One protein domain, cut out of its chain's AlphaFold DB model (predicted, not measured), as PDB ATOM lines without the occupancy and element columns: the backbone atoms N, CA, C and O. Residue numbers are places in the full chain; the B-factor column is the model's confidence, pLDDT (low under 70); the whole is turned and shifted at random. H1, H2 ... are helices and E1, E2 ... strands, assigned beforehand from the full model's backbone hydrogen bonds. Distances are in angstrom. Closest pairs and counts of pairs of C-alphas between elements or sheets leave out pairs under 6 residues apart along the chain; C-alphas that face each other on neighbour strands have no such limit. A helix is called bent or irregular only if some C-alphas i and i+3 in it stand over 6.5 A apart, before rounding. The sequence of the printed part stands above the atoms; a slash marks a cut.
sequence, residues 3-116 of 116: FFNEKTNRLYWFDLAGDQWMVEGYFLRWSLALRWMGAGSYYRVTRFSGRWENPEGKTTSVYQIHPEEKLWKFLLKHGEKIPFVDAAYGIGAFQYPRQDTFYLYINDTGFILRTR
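Overview. This is residues 3 to 116 of the 116 residues of an uncharacterized protein of marine sediment metagenome (UniProt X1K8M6). A long, twisted sheet of four strands, E5 E4 E3 E6, has the helix H2 packed over one face at the E6 edge and the hairpin E7 E8 over part of the other face, a small sandwich only partly face to face. The hairpin E1 E2 lies away from the other strands, with residues 5 to 10 sticking out, and the short helix H1 sits at one end of the sheet, between E3 and E4 in the chain. The 114 printed residues hold two named helices and eight named strands in the order E1 E2 E3 H1 E4 E5 H2 E6 E7 E8; the three sheets are antiparallel and the class is mixed, helices and strands. The whole is only just compact, close to loose, with a radius of gyration of the C-alphas of 15.7 A and spans of 42 by 34 by 23 A.

Along the chain. E1, residues 3 to 5, begins at C-alpha 3 (264.259, 109.087, -13.434), and E2 is residues 10 to 13. E3, residues 20 to 30, is 31.0 A long. H1 is residues 32 to 36. E4, residues 42 to 51, is 25.4 A long and bends by 60 degrees at residue 48. E5 is residues 62 to 64. H2, residues 70 to 81, is 16.8 A long and irregular: C-alphas 77 and 80 are 8.1 A apart. E6, residues 85 to 95, is 30.0 A long and begins at C-alpha 85 (282.455, 117.846, 9.759). E7 is residues 102 to 106; E8, residues 111 to 115, ends at C-alpha 115 (260.263, 122.263, -13.377).

Arrangement. In the largest sheet E5 and E6 are the edge strands. E3 and E6 are antiparallel at 165 degrees, with N 25 and O 91 2.8 A apart, within hydrogen-bond range. E4 and E3 are antiparallel at 160 degrees, with N 22 and O 49 at 2.8 A. The hairpin E4 and E5 has N 63 and O 48 at 2.8 A. H2 is on one face of this sheet, two layers, at a height over the sheet of 8.5 A; it lies over E6 and, only just, with 3 C-alphas, over E3. It runs along the strands, only just, at 29 degrees to E6 on the local plane; the closest C-alphas, of Leu 76 and Ala 88, are 5.2 A apart. H1 only grazes the sheet. The hairpin E7 and E8, with N 105 and O 112 at 2.8 A, faces the sheet as a sandwich, two sheets face to face with best planes 14 degrees apart; the closest C-alphas of E6 and E8, of Ala 93 and Phe 111, are 6.0 A apart. The hairpin E1 and E2 has N 12 and O 3 at 2.8 A; E1 and E7, for instance, are apart. Every O i to N i+4 pair is within hydrogen-bond range in H1, and 6 of 8 in H2.

Size, cuts and confidence. The two C-alphas farthest apart, of Met 37 and Gly 57, are 49.0 A apart. The printed part has no cut, and no link is long. The mean pLDDT of the printed part is 92.0, and no printed residue is under 70.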
ATOM      1  N   PHE A   3     263.062 108.339 -13.814       88.88
ATOM      2  CA  PHE A   3     264.259 109.087 -13.434       88.88
ATOM      3  C   PHE A   3     265.399 108.762 -14.394       88.88
ATOM      4  O   PHE A   3     265.745 107.597 -14.578       88.88
ATOM      5  N   PHE A   4     265.993 109.793 -14.986       90.75
ATOM      6  CA  PHE A   4     267.157 109.654 -15.849       90.75
ATOM      7  C   PHE A   4     268.399 110.182 -15.134       90.75
ATOM      8  O   PHE A   4     268.465 111.350 -14.752       90.75
ATOM      9  N   ASN A   5     269.386 109.313 -14.940       88.06
ATOM     10  CA  ASN A   5     270.669 109.682 -14.365       88.06
ATOM     11  C   ASN A   5     271.660 109.981 -15.493       88.06
ATOM     12  O   ASN A   5     272.244 109.057 -16.061       88.06
ATOM     13  N   GLU A   6     271.884 111.266 -15.768       86.94
ATOM     14  CA  GLU A   6     272.782 111.731 -16.834       86.94
ATOM     15  C   GLU A   6     274.227 111.237 -16.659       86.94
ATOM     16  O   GLU A   6     274.880 110.879 -17.633       86.94
ATOM     17  N   LYS A   7     274.725 111.140 -15.415       84.94
ATOM     18  CA  LYS A   7     276.112 110.720 -15.137       84.94
ATOM     19  C   LYS A   7     276.370 109.255 -15.471       84.94
ATOM     20  O   LYS A   7     277.470 108.901 -15.876       84.94
ATOM     21  N   THR A   8     275.381 108.394 -15.237       86.25
ATOM     22  CA  THR A   8     275.504 106.948 -15.491       86.25
ATOM     23  C   THR A   8     274.829 106.514 -16.788       86.25
ATOM     24  O   THR A   8     274.940 105.347 -17.156       86.25
ATOM     25  N   ASN A   9     274.137 107.436 -17.466       90.62
ATOM     26  CA  ASN A   9     273.287 107.183 -18.626       90.62
ATOM     27  C   ASN A   9     272.277 106.045 -18.382       90.62
ATOM     28  O   ASN A   9     272.107 105.144 -19.203       90.62
ATOM     29  N   ARG A  10     271.641 106.046 -17.201       88.75
ATOM     30  CA  ARG A  10     270.671 105.020 -16.787       88.75
ATOM     31  C   ARG A  10     269.286 105.614 -16.609       88.75
ATOM     32  O   ARG A  10     269.125 106.645 -15.957       88.75
ATOM     33  N   LEU A  11     268.295 104.915 -17.152       91.50
ATOM     34  CA  LEU A  11     266.883 105.220 -16.980       91.50
ATOM     35  C   LEU A  11     266.272 104.270 -15.951       91.50
ATOM     36  O   LEU A  11     266.448 103.055 -16.037       91.50
ATOM     37  N   TYR A  12     265.535 104.831 -15.003       90.06
ATOM     38  CA  TYR A  12     264.835 104.100 -13.960       90.06
ATOM     39  C   TYR A  12     263.336 104.367 -14.047       90.06
ATOM     40  O   TYR A  12     262.914 105.489 -14.332       90.06
ATOM     41  N   TRP A  13     262.546 103.340 -13.747       91.62
ATOM     42  CA  TRP A  13     261.090 103.394 -13.711       91.62
ATOM     43  C   TRP A  13     260.615 102.929 -12.339       91.62
ATOM     44  O   TRP A  13     261.021 101.866 -11.870       91.62
ATOM     45  N   PHE A  14     259.776 103.737 -11.700       91.12
ATOM     46  CA  PHE A  14     259.256 103.484 -10.360       91.12
ATOM     47  C   PHE A  14     257.740 103.599 -10.362       91.12
ATOM     48  O   PHE A  14     257.197 104.576 -10.895       91.12
ATOM     49  N   ASP A  15     257.073 102.645  -9.724       93.12
ATOM     50  CA  ASP A  15     255.648 102.733  -9.429       93.12
ATOM     51  C   ASP A  15     255.470 103.215  -7.987       93.12
ATOM     52  O   ASP A  15     255.666 102.459  -7.037       93.12
ATOM     53  N   LEU A  16     255.224 104.515  -7.815       94.19
ATOM     54  CA  LEU A  16     255.215 105.140  -6.496       94.19
ATOM     55  C   LEU A  16     253.789 105.267  -5.955       94.19
ATOM     56  O   LEU A  16     252.955 105.935  -6.558       94.19
ATOM     57  N   ALA A  17     253.547 104.690  -4.781       94.81
ATOM     58  CA  ALA A  17     252.314 104.817  -4.018       94.81
ATOM     59  C   ALA A  17     252.403 106.012  -3.058       94.81
ATOM     60  O   ALA A  17     253.140 105.965  -2.068       94.81
ATOM     61  N   GLY A  18     251.660 107.078  -3.354       95.19
ATOM     62  CA  GLY A  18     251.624 108.304  -2.561       95.19
ATOM     63  C   GLY A  18     250.847 109.424  -3.249       95.19
ATOM     64  O   GLY A  18     250.637 109.381  -4.459       95.19
ATOM     65  N   ASP A  19     250.485 110.454  -2.485       96.56
ATOM     66  CA  ASP A  19     249.957 111.717  -3.025       96.56
ATOM     67  C   ASP A  19     251.075 112.527  -3.715       96.56
ATOM     68  O   ASP A  19     250.842 113.350  -4.600       96.56
ATOM     69  N   GLN A  20     252.319 112.284  -3.299       96.88
ATOM     70  CA  GLN A  20     253.531 112.933  -3.777       96.88
ATOM     71  C   GLN A  20     254.630 111.900  -4.023       96.88
ATOM     72  O   GLN A  20     254.645 110.819  -3.433       96.88
ATOM     73  N   TRP A  21     255.592 112.259  -4.864       96.12
ATOM     74  CA  TRP A  21     256.851 111.533  -4.986       96.12
ATOM     75  C   TRP A  21     257.950 112.298  -4.254       96.12
ATOM     76  O   TRP A  21     257.918 113.527  -4.173       96.12
ATOM     77  N   MET A  22     258.930 111.575  -3.726       97.06
ATOM     78  CA  MET A  22     260.050 112.126  -2.977       97.06
ATOM     79  C   MET A  22     261.358 111.529  -3.480       97.06
ATOM     80  O   MET A  22     261.457 110.330  -3.737       97.06
ATOM     81  N   VAL A  23     262.368 112.380  -3.620       96.12
ATOM     82  CA  VAL A  23     263.758 111.969  -3.800       96.12
ATOM     83  C   VAL A  23     264.499 112.180  -2.494       96.12
ATOM     84  O   VAL A  23     264.395 113.240  -1.877       96.12
ATOM     85  N   GLU A  24     265.245 111.169  -2.072       95.75
ATOM     86  CA  GLU A  24     265.904 111.147  -0.772       95.75
ATOM     87  C   GLU A  24     267.390 110.832  -0.902       95.75
ATOM     88  O   GLU A  24     267.866 110.244  -1.881       95.75
ATOM     89  N   GLY A  25     268.144 111.244   0.108       94.94
ATOM     90  CA  GLY A  25     269.585 111.115   0.108       94.94
ATOM     91  C   GLY A  25     270.229 111.484   1.430       94.94
ATOM     92  O   GLY A  25     269.564 111.738   2.434       94.94
ATOM     93  N   TYR A  26     271.554 111.514   1.398       94.50
ATOM     94  CA  TYR A  26     272.394 111.900   2.520       94.50
ATOM     95  C   TYR A  26     273.296 113.064   2.134       94.50
ATOM     96  O   TYR A  26     273.723 113.172   0.982       94.50
ATOM     97  N   PHE A  27     273.595 113.903   3.118       94.75
ATOM     98  CA  PHE A  27     274.516 115.023   3.021       94.75
ATOM     99  C   PHE A  27     275.536 114.971   4.148       94.75
ATOM    100  O   PHE A  27     275.205 114.684   5.298       94.75
ATOM    101  N   LEU A  28     276.774 115.295   3.801       93.88
ATOM    102  CA  LEU A  28     277.845 115.625   4.718       93.88
ATOM    103  C   LEU A  28     278.283 117.051   4.400       93.88
ATOM    104  O   LEU A  28     278.746 117.356   3.297       93.88
ATOM    105  N   ARG A  29     278.117 117.923   5.384       92.38
ATOM    106  CA  ARG A  29     278.482 119.325   5.298       92.38
ATOM    107  C   ARG A  29     279.779 119.549   6.053       92.38
ATOM    108  O   ARG A  29     279.904 119.183   7.221       92.38
ATOM    109  N   TRP A  30     280.735 120.173   5.380       92.62
ATOM    110  CA  TRP A  30     282.007 120.551   5.976       92.62
ATOM    111  C   TRP A  30     281.893 121.833   6.801       92.62
ATOM    112  O   TRP A  30     281.062 122.713   6.535       92.62
ATOM    113  N   SER A  31     282.785 121.951   7.780       92.25
ATOM    114  CA  SER A  31     283.006 123.156   8.574       92.25
ATOM    115  C   SER A  31     283.233 124.374   7.680       92.25
ATOM    116  O   SER A  31     283.678 124.265   6.534       92.25
ATOM    117  N   LEU A  32     282.936 125.561   8.214       90.25
ATOM    118  CA  LEU A  32     283.085 126.814   7.474       90.25
ATOM    119  C   LEU A  32     284.504 126.986   6.909       90.25
ATOM    120  O   LEU A  32     284.644 127.352   5.747       90.25
ATOM    121  N   ALA A  33     285.530 126.646   7.696       90.56
ATOM    122  CA  ALA A  33     286.929 126.742   7.283       90.56
ATOM    123  C   ALA A  33     287.239 125.870   6.056       90.56
ATOM    124  O   ALA A  33     287.804 126.362   5.082       90.56
ATOM    125  N   LEU A  34     286.821 124.598   6.055       90.88
ATOM    126  CA  LEU A  34     287.023 123.719   4.896       90.88
ATOM    127  C   LEU A  34     286.254 124.204   3.662       90.88
ATOM    128  O   LEU A  34     286.795 124.166   2.560       90.88
ATOM    129  N   ARG A  35     285.018 124.688   3.832       90.19
ATOM    130  CA  ARG A  35     284.232 125.234   2.711       90.19
ATOM    131  C   ARG A  35     284.903 126.460   2.092       90.19
ATOM    132  O   ARG A  35     284.942 126.576   0.874       90.19
ATOM    133  N   TRP A  36     285.488 127.333   2.914       90.88
ATOM    134  CA  TRP A  36     286.276 128.477   2.438       90.88
ATOM    135  C   TRP A  36     287.546 128.053   1.694       90.88
ATOM    136  O   TRP A  36     287.955 128.728   0.756       90.88
ATOM    137  N   MET A  37     288.131 126.910   2.054       91.75
ATOM    138  CA  MET A  37     289.243 126.296   1.317       91.75
ATOM    139  C   MET A  37     288.794 125.505   0.073       91.75
ATOM    140  O   MET A  37     289.603 124.806  -0.532       91.75
ATOM    141  N   GLY A  38     287.524 125.609  -0.329       86.12
ATOM    142  CA  GLY A  38     286.995 124.997  -1.550       86.12
ATOM    143  C   GLY A  38     286.482 123.565  -1.389       86.12
ATOM    144  O   GLY A  38     286.212 122.907  -2.393       86.12
ATOM    145  N   ALA A  39     286.322 123.058  -0.161       86.81
ATOM    146  CA  ALA A  39     285.703 121.753   0.051       86.81
ATOM    147  C   ALA A  39     284.222 121.793  -0.367       86.81
ATOM    148  O   ALA A  39     283.391 122.406   0.306       86.81
ATOM    149  N   GLY A  40     283.901 121.126  -1.476       81.56
ATOM    150  CA  GLY A  40     282.531 120.994  -1.968       81.56
ATOM    151  C   GLY A  40     281.679 120.054  -1.114       81.56
ATOM    152  O   GLY A  40     282.189 119.270  -0.308       81.56
ATOM    153  N   SER A  41     280.364 120.110  -1.312       77.94
ATOM    154  CA  SER A  41     279.440 119.249  -0.578       77.94
ATOM    155  C   SER A  41     279.544 117.789  -0.989       77.94
ATOM    156  O   SER A  41     279.572 117.440  -2.170       77.94
ATOM    157  N   TYR A  42     279.561 116.923   0.019       90.44
ATOM    158  CA  TYR A  42     279.576 115.485  -0.168       90.44
ATOM    159  C   TYR A  42     278.166 114.950   0.059       90.44
ATOM    160  O   TYR A  42     277.596 115.103   1.137       90.44
ATOM    161  N   TYR A  43     277.569 114.363  -0.974       92.62
ATOM    162  CA  TYR A  43     276.171 113.948  -0.954       92.62
ATOM    163  C   TYR A  43     275.965 112.643  -1.712       92.62
ATOM    164  O   TYR A  43     276.793 112.224  -2.526       92.62
ATOM    165  N   ARG A  44     274.813 112.015  -1.482       91.81
ATOM    166  CA  ARG A  44     274.363 110.871  -2.274       91.81
ATOM    167  C   ARG A  44     272.848 110.835  -2.371       91.81
ATOM    168  O   ARG A  44     272.176 110.846  -1.348       91.81
ATOM    169  N   VAL A  45     272.322 110.724  -3.589       92.94
ATOM    170  CA  VAL A  45     270.917 110.353  -3.819       92.94
ATOM    171  C   VAL A  45     270.803 108.843  -3.631       92.94
ATOM    172  O   VAL A  45     271.601 108.099  -4.201       92.94
ATOM    173  N   THR A  46     269.866 108.375  -2.813       93.75
ATOM    174  CA  THR A  46     269.813 106.961  -2.404       93.75
ATOM    175  C   THR A  46     268.558 106.253  -2.872       93.75
ATOM    176  O   THR A  46     268.631 105.095  -3.288       93.75
ATOM    177  N   ARG A  47     267.411 106.932  -2.832       94.12
ATOM    178  CA  ARG A  47     266.116 106.318  -3.120       94.12
ATOM    179  C   ARG A  47     265.087 107.325  -3.612       94.12
ATOM    180  O   ARG A  47     265.211 108.526  -3.381       94.12
ATOM    181  N   PHE A  48     264.063 106.777  -4.248       95.81
ATOM    182  CA  PHE A  48     262.801 107.441  -4.520       95.81
ATOM    183  C   PHE A  48     261.702 106.761  -3.716       95.81
ATOM    184  O   PHE A  48     261.691 105.536  -3.589       95.81
ATOM    185  N   SER A  49     260.783 107.541  -3.176       96.44
ATOM    186  CA  SER A  49     259.684 107.036  -2.365       96.44
ATOM    187  C   SER A  49     258.386 107.758  -2.692       96.44
ATOM    188  O   SER A  49     258.378 108.860  -3.246       96.44
ATOM    189  N   GLY A  50     257.272 107.097  -2.400       97.00
ATOM    190  CA  GLY A  50     255.988 107.774  -2.322       97.00
ATOM    191  C   GLY A  50     255.887 108.549  -1.010       97.00
ATOM    192  O   GLY A  50     256.546 108.218  -0.027       97.00
ATOM    193  N   ARG A  51     255.065 109.589  -0.972       96.50
ATOM    194  CA  ARG A  51     254.747 110.328   0.247       96.50
ATOM    195  C   ARG A  51     253.248 110.574   0.286       96.50
ATOM    196  O   ARG A  51     252.683 111.143  -0.643       96.50
ATOM    197  N   TRP A  52     252.619 110.138   1.368       96.94
ATOM    198  CA  TRP A  52     251.222 110.427   1.670       96.94
ATOM    199  C   TRP A  52     251.140 111.681   2.538       96.94
ATOM    200  O   TRP A  52     251.933 111.843   3.466       96.94
ATOM    201  N   GLU A  53     250.178 112.553   2.264       96.50
ATOM    202  CA  GLU A  53     249.890 113.692   3.143       96.50
ATOM    203  C   GLU A  53     249.206 113.225   4.427       96.50
ATOM    204  O   GLU A  53     249.522 113.706   5.513       96.50
ATOM    205  N   ASN A  54     248.332 112.225   4.295       95.69
ATOM    206  CA  ASN A  54     247.772 111.473   5.408       95.69
ATOM    207  C   ASN A  54     248.165 109.986   5.279       95.69
ATOM    208  O   ASN A  54     247.590 109.285   4.434       95.69
ATOM    209  N   PRO A  55     249.161 109.516   6.058       92.56
ATOM    210  CA  PRO A  55     249.720 108.170   5.941       92.56
ATOM    211  C   PRO A  55     248.940 107.085   6.702       92.56
ATOM    212  O   PRO A  55     249.321 105.918   6.622       92.56
ATOM    213  N   GLU A  56     247.884 107.422   7.450       94.12
ATOM    214  CA  GLU A  56     247.162 106.445   8.275       94.12
ATOM    215  C   GLU A  56     246.637 105.263   7.446       94.12
ATOM    216  O   GLU A  56     245.880 105.431   6.490       94.12
ATOM    217  N   GLY A  57     247.069 104.048   7.802       89.88
ATOM    218  CA  GLY A  57     246.665 102.810   7.128       89.88
ATOM    219  C   GLY A  57     247.211 102.624   5.708       89.88
ATOM    220  O   GLY A  57     246.802 101.679   5.034       89.88
ATOM    221  N   LYS A  58     248.122 103.486   5.232       93.62
ATOM    222  CA  LYS A  58     248.655 103.435   3.864       93.62
ATOM    223  C   LYS A  58     250.098 102.940   3.820       93.62
ATOM    224  O   LYS A  58     250.966 103.407   4.556       93.62
ATOM    225  N   THR A  59     250.382 102.042   2.882       92.31
ATOM    226  CA  THR A  59     251.749 101.588   2.598       92.31
ATOM    227  C   THR A  59     252.448 102.569   1.662       92.31
ATOM    228  O   THR A  59     251.869 103.043   0.685       92.31
ATOM    229  N   THR A  60     253.713 102.863   1.952       93.19
ATOM    230  CA  THR A  60     254.567 103.702   1.108       93.19
ATOM    231  C   THR A  60     255.507 102.830   0.286       93.19
ATOM    232  O   THR A  60     256.184 101.955   0.822       93.19
ATOM    233  N   SER A  61     255.578 103.083  -1.017       95.31
ATOM    234  CA  SER A  61     256.552 102.444  -1.904       95.31
ATOM    235  C   SER A  61     257.929 103.098  -1.763       95.31
ATOM    236  O   SER A  61     258.019 104.329  -1.751       95.31
ATOM    237  N   VAL A  62     258.998 102.303  -1.747       95.31
ATOM    238  CA  VAL A  62     260.380 102.795  -1.688       95.31
ATOM    239  C   VAL A  62     261.241 102.037  -2.693       95.31
ATOM    240  O   VAL A  62     261.310 100.812  -2.658       95.31
ATOM    241  N   TYR A  63     261.947 102.772  -3.547       94.38
ATOM    242  CA  TYR A  63     262.859 102.243  -4.556       94.38
ATOM    243  C   TYR A  63     264.265 102.781  -4.325       94.38
ATOM    244  O   TYR A  63     264.540 103.963  -4.529       94.38
ATOM    245  N   GLN A  64     265.175 101.905  -3.909       92.19
ATOM    246  CA  GLN A  64     266.585 102.251  -3.747       92.19
ATOM    247  C   GLN A  64     267.291 102.224  -5.105       92.19
ATOM    248  O   GLN A  64     267.298 101.204  -5.790       92.19
ATOM    249  N   ILE A  65     267.913 103.340  -5.482       90.19
ATOM    250  CA  ILE A  65     268.765 103.428  -6.680       90.19
ATOM    251  C   ILE A  65     270.231 103.128  -6.361       90.19
ATOM    252  O   ILE A  65     270.998 102.744  -7.243       90.19
ATOM    253  N   HIS A  66     270.606 103.275  -5.089       83.81
ATOM    254  CA  HIS A  66     271.901 102.899  -4.552       83.81
ATOM    255  C   HIS A  66     271.705 102.178  -3.216       83.81
ATOM    256  O   HIS A  66     270.888 102.627  -2.407       83.81
ATOM    257  N   PRO A  67     272.456 101.093  -2.952       79.25
ATOM    258  CA  PRO A  67     272.407 100.436  -1.658       79.25
ATOM    259  C   PRO A  67     272.878 101.398  -0.566       79.25
ATOM    260  O   PRO A  67     273.767 102.229  -0.775       79.25
ATOM    261  N   GLU A  68     272.283 101.272   0.614       74.06
ATOM    262  CA  GLU A  68     272.676 102.071   1.764       74.06
ATOM    263  C   GLU A  68     274.072 101.658   2.259       74.06
ATOM    264  O   GLU A  68     274.286 100.547   2.746       74.06
ATOM    265  N   GLU A  69     275.041 102.563   2.135       85.12
ATOM    266  CA  GLU A  69     276.441 102.257   2.420       85.12
ATOM    267  C   GLU A  69     276.767 102.358   3.914       85.12
ATOM    268  O   GLU A  69     276.322 103.270   4.615       85.12
ATOM    269  N   LYS A  70     277.633 101.454   4.398       91.62
ATOM    270  CA  LYS A  70     278.136 101.462   5.785       91.62
ATOM    271  C   LYS A  70     278.769 102.805   6.168       91.62
ATOM    272  O   LYS A  70     278.609 103.239   7.305       91.62
ATOM    273  N   LEU A  71     279.441 103.463   5.218       91.94
ATOM    274  CA  LEU A  71     280.039 104.782   5.419       91.94
ATOM    275  C   LEU A  71     278.983 105.816   5.823       91.94
ATOM    276  O   LEU A  71     279.173 106.517   6.808       91.94
ATOM    277  N   TRP A  72     277.853 105.877   5.120       93.50
ATOM    278  CA  TRP A  72     276.792 106.829   5.445       93.50
ATOM    279  C   TRP A  72     276.167 106.549   6.807       93.50
ATOM    280  O   TRP A  72     275.968 107.482   7.574       93.50
ATOM    281  N   LYS A  73     275.957 105.278   7.171       93.19
ATOM    282  CA  LYS A  73     275.501 104.922   8.529       93.19
ATOM    283  C   LYS A  73     276.472 105.401   9.604       93.19
ATOM    284  O   LYS A  73     276.047 105.921  10.630       93.19
ATOM    285  N   PHE A  74     277.772 105.232   9.366       94.88
ATOM    286  CA  PHE A  74     278.811 105.709  10.271       94.88
ATOM    287  C   PHE A  74     278.806 107.238  10.380       94.88
ATOM    288  O   PHE A  74     278.760 107.759  11.490       94.88
ATOM    289  N   LEU A  75     278.784 107.954   9.251       94.38
ATOM    290  CA  LEU A  75     278.745 109.418   9.217       94.38
ATOM    291  C   LEU A  75     277.496 109.969   9.912       94.38
ATOM    292  O   LEU A  75     277.610 110.880  10.717       94.38
ATOM    293  N   LEU A  76     276.320 109.387   9.675       93.88
ATOM    294  CA  LEU A  76     275.078 109.814  10.327       93.88
ATOM    295  C   LEU A  76     275.098 109.580  11.844       93.88
ATOM    296  O   LEU A  76     274.478 110.332  12.586       93.88
ATOM    297  N   LYS A  77     275.805 108.548  12.318       95.06
ATOM    298  CA  LYS A  77     275.877 108.205  13.746       95.06
ATOM    299  C   LYS A  77     277.004 108.924  14.493       95.06
ATOM    300  O   LYS A  77     276.919 109.102  15.705       95.06
ATOM    301  N   HIS A  78     278.089 109.260  13.803       95.44
ATOM    302  CA  HIS A  78     279.337 109.714  14.424       95.44
ATOM    303  C   HIS A  78     279.912 110.993  13.809       95.44
ATOM    304  O   HIS A  78     280.962 111.443  14.258       95.44
ATOM    305  N   GLY A  79     279.249 111.583  12.812       92.38
ATOM    306  CA  GLY A  79     279.744 112.729  12.045       92.38
ATOM    307  C   GLY A  79     280.123 113.927  12.907       92.38
ATOM    308  O   GLY A  79     281.161 114.526  12.673       92.38
ATOM    309  N   GLU A  80     279.361 114.195  13.966       89.19
ATOM    310  CA  GLU A  80     279.631 115.261  14.946       89.19
ATOM    311  C   GLU A  80     280.986 115.131  15.672       89.19
ATOM    312  O   GLU A  80     281.500 116.110  16.206       89.19
ATOM    313  N   LYS A  81     281.587 113.932  15.695       93.12
ATOM    314  CA  LYS A  81     282.894 113.664  16.324       93.12
ATOM    315  C   LYS A  81     284.050 113.697  15.327       93.12
ATOM    316  O   LYS A  81     285.204 113.560  15.729       93.12
ATOM    317  N   ILE A  82     283.758 113.810  14.031       93.62
ATOM    318  CA  ILE A  82     284.768 113.795  12.977       93.62
ATOM    319  C   ILE A  82     285.288 115.224  12.795       93.62
ATOM    320  O   ILE A  82     284.489 116.131  12.552       93.62
ATOM    321  N   PRO A  83     286.612 115.450  12.866       92.50
ATOM    322  CA  PRO A  83     287.180 116.763  12.620       92.50
ATOM    323  C   PRO A  83     286.690 117.356  11.301       92.50
ATOM    324  O   PRO A  83     286.633 116.676  10.275       92.50
ATOM    325  N   PHE A  84     286.367 118.646  11.346       91.44
ATOM    326  CA  PHE A  84     285.922 119.444  10.208       91.44
ATOM    327  C   PHE A  84     284.572 119.071   9.588       91.44
ATOM    328  O   PHE A  84     284.175 119.726   8.622       91.44
ATOM    329  N   VAL A  85     283.854 118.085  10.117       93.12
ATOM    330  CA  VAL A  85     282.455 117.846   9.759       93.12
ATOM    331  C   VAL A  85     281.584 118.808  10.565       93.12
ATOM    332  O   VAL A  85     281.668 118.856  11.785       93.12
ATOM    333  N   ASP A  86     280.770 119.598   9.866       92.44
ATOM    334  CA  ASP A  86     279.763 120.484  10.468       92.44
ATOM    335  C   ASP A  86     278.500 119.681  10.792       92.44
ATOM    336  O   ASP A  86     277.966 119.749  11.893       92.44
ATOM    337  N   ALA A  87     278.035 118.879   9.825       93.19
ATOM    338  CA  ALA A  87     276.851 118.044   9.984       93.19
ATOM    339  C   ALA A  87     276.846 116.853   9.019       93.19
ATOM    340  O   ALA A  87     277.322 116.952   7.888       93.19
ATOM    341  N   ALA A  88     276.222 115.752   9.437       94.62
ATOM    342  CA  ALA A  88     275.824 114.645   8.574       94.62
ATOM    343  C   ALA A  88     274.325 114.393   8.767       94.62
ATOM    344  O   ALA A  88     273.877 114.224   9.899       94.62
ATOM    345  N   TYR A  89     273.543 114.389   7.689       94.81
ATOM    346  CA  TYR A  89     272.085 114.299   7.789       94.81
ATOM    347  C   TYR A  89     271.439 113.638   6.572       94.81
ATOM    348  O   TYR A  89     272.008 113.580   5.479       94.81
ATOM    349  N   GLY A  90     270.226 113.127   6.782       94.69
ATOM    350  CA  GLY A  90     269.328 112.723   5.707       94.69
ATOM    351  C   GLY A  90     268.552 113.917   5.171       94.69
ATOM    352  O   GLY A  90     268.196 114.823   5.921       94.69
ATOM    353  N   ILE A  91     268.277 113.910   3.873       95.56
ATOM    354  CA  ILE A  91     267.448 114.918   3.224       95.56
ATOM    355  C   ILE A  91     266.487 114.256   2.247       95.56
ATOM    356  O   ILE A  91     266.799 113.217   1.662       95.56
ATOM    357  N   GLY A  92     265.353 114.898   2.004       96.38
ATOM    358  CA  GLY A  92     264.617 114.659   0.779       96.38
ATOM    359  C   GLY A  92     263.816 115.868   0.333       96.38
ATOM    360  O   GLY A  92     263.538 116.779   1.110       96.38
ATOM    361  N   ALA A  93     263.475 115.858  -0.946       97.31
ATOM    362  CA  ALA A  93     262.633 116.850  -1.593       97.31
ATOM    363  C   ALA A  93     261.468 116.122  -2.261       97.31
ATOM    364  O   ALA A  93     261.667 115.059  -2.853       97.31
ATOM    365  N   PHE A  94     260.264 116.674  -2.158       96.94
ATOM    366  CA  PHE A  94     259.051 116.048  -2.675       96.94
ATOM    367  C   PHE A  94     258.243 117.008  -3.541       96.94
ATOM    368  O   PHE A  94     258.384 118.229  -3.441       96.94
ATOM    369  N   GLN A  95     257.391 116.444  -4.392       96.75
ATOM    370  CA  GLN A  95     256.480 117.202  -5.237       96.75
ATOM    371  C   GLN A  95     255.241 116.374  -5.596       96.75
ATOM    372  O   GLN A  95     255.283 115.142  -5.608       96.75
ATOM    373  N   TYR A  96     254.139 117.051  -5.918       95.50
ATOM    374  CA  TYR A  96     252.964 116.386  -6.480       95.50
ATOM    375  C   TYR A  96     253.257 115.878  -7.902       95.50
ATOM    376  O   TYR A  96     253.981 116.539  -8.659       95.50
ATOM    377  N   PRO A  97     252.714 114.716  -8.297       92.31
ATOM    378  CA  PRO A  97     252.862 114.209  -9.653       92.31
ATOM    379  C   PRO A  97     252.224 115.177 -10.658       92.31
ATOM    380  O   PRO A  97     251.100 115.641 -10.480       92.31
ATOM    381  N   ARG A  98     252.959 115.489 -11.726       90.81
ATOM    382  CA  ARG A  98     252.517 116.318 -12.858       90.81
ATOM    383  C   ARG A  98     253.060 115.715 -14.150       90.81
ATOM    384  O   ARG A  98     254.035 114.967 -14.107       90.81
ATOM    385  N   GLN A  99     252.464 116.055 -15.291       86.94
ATOM    386  CA  GLN A  99     252.976 115.673 -16.616       86.94
ATOM    387  C   GLN A  99     254.155 116.571 -17.049       86.94
ATOM    388  O   GLN A  99     254.198 117.039 -18.179       86.94
ATOM    389  N   ASP A 100     255.103 116.811 -16.141       88.56
ATOM    390  CA  ASP A 100     256.265 117.683 -16.342       88.56
ATOM    391  C   ASP A 100     257.571 116.959 -16.014       88.56
ATOM    392  O   ASP A 100     257.608 115.981 -15.262       88.56
ATOM    393  N   THR A 101     258.674 117.484 -16.547       91.19
ATOM    394  CA  THR A 101     260.025 117.063 -16.161       91.19
ATOM    395  C   THR A 101     260.553 117.953 -15.043       91.19
ATOM    396  O   THR A 101     260.573 119.179 -15.171       91.19
ATOM    397  N   PHE A 102     261.024 117.329 -13.964       93.81
ATOM    398  CA  PHE A 102     261.701 118.016 -12.868       93.81
ATOM    399  C   PHE A 102     263.207 117.791 -12.942       93.81
ATOM    400  O   PHE A 102     263.673 116.654 -13.003       93.81
ATOM    401  N   TYR A 103     263.964 118.877 -12.860       94.38
ATOM    402  CA  TYR A 103     265.396 118.836 -12.615       94.38
ATOM    403  C   TYR A 103     265.662 118.757 -11.114       94.38
ATOM    404  O   TYR A 103     265.138 119.555 -10.329       94.38
ATOM    405  N   LEU A 104     266.503 117.796 -10.732       93.56
ATOM    406  CA  LEU A 104     267.060 117.692  -9.391       93.56
ATOM    407  C   LEU A 104     268.373 118.469  -9.340       93.56
ATOM    408  O   LEU A 104     269.415 117.987  -9.782       93.56
ATOM    409  N   TYR A 105     268.318 119.668  -8.775       93.62
ATOM    410  CA  TYR A 105     269.504 120.442  -8.450       93.62
ATOM    411  C   TYR A 105     269.993 120.080  -7.055       93.62
ATOM    412  O   TYR A 105     269.206 119.861  -6.134       93.62
ATOM    413  N   ILE A 106     271.310 120.033  -6.900       92.00
ATOM    414  CA  ILE A 106     271.961 119.694  -5.642       92.00
ATOM    415  C   ILE A 106     272.884 120.856  -5.304       92.00
ATOM    416  O   ILE A 106     273.812 121.142  -6.057       92.00
ATOM    417  N   ASN A 107     272.581 121.555  -4.214       89.38
ATOM    418  CA  ASN A 107     273.404 122.648  -3.704       89.38
ATOM    419  C   ASN A 107     274.168 122.197  -2.454       89.38
ATOM    420  O   ASN A 107     274.101 121.031  -2.064       89.38
ATOM    421  N   ASP A 108     274.857 123.126  -1.792       83.75
ATOM    422  CA  ASP A 108     275.704 122.777  -0.652       83.75
ATOM    423  C   ASP A 108     274.945 122.228   0.565       83.75
ATOM    424  O   ASP A 108     275.542 121.611   1.449       83.75
ATOM    425  N   THR A 109     273.635 122.455   0.614       85.88
ATOM    426  CA  THR A 109     272.770 122.158   1.761       85.88
ATOM    427  C   THR A 109     271.670 121.152   1.453       85.88
ATOM    428  O   THR A 109     271.061 120.631   2.389       85.88
ATOM    429  N   GLY A 110     271.389 120.864   0.182       92.19
ATOM    430  CA  GLY A 110     270.269 120.006  -0.132       92.19
ATOM    431  C   GLY A 110     269.857 119.874  -1.586       92.19
ATOM    432  O   GLY A 110     270.567 120.242  -2.522       92.19
ATOM    433  N   PHE A 111     268.667 119.296  -1.736       95.44
ATOM    434  CA  PHE A 111     268.005 119.014  -3.000       95.44
ATOM    435  C   PHE A 111     266.967 120.084  -3.310       95.44
ATOM    436  O   PHE A 111     266.165 120.455  -2.455       95.44
ATOM    437  N   ILE A 112     266.962 120.541  -4.557       95.62
ATOM    438  CA  ILE A 112     265.976 121.471  -5.093       95.62
ATOM    439  C   ILE A 112     265.351 120.819  -6.319       95.62
ATOM    440  O   ILE A 112     266.049 120.438  -7.257       95.62
ATOM    441  N   LEU A 113     264.025 120.716  -6.308       95.62
ATOM    442  CA  LEU A 113     263.244 120.274  -7.454       95.62
ATOM    443  C   LEU A 113     262.718 121.497  -8.192       95.62
ATOM    444  O   LEU A 113     262.043 122.338  -7.600       95.62
ATOM    445  N   ARG A 114     263.009 121.587  -9.487       93.94
ATOM    446  CA  ARG A 114     262.533 122.681 -10.339       93.94
ATOM    447  C   ARG A 114     261.974 122.113 -11.635       93.94
ATOM    448  O   ARG A 114     262.598 121.241 -12.233       93.94
ATOM    449  N   THR A 115     260.808 122.591 -12.055       91.56
ATOM    450  CA  THR A 115     260.263 122.263 -13.377       91.56
ATOM    451  C   THR A 115     261.145 122.859 -14.467       91.56
ATOM    452  O   THR A 115     261.791 123.891 -14.251       91.56
ATOM    453  N   ARG A 116     261.184 122.189 -15.618       77.75
ATOM    454  CA  ARG A 116     261.748 122.768 -16.837       77.75
ATOM    455  C   ARG A 116     261.026 124.054 -17.243       77.75
ATOM    456  O   ARG A 116     259.822 124.172 -16.930       77.75
TER     457      ARG A 116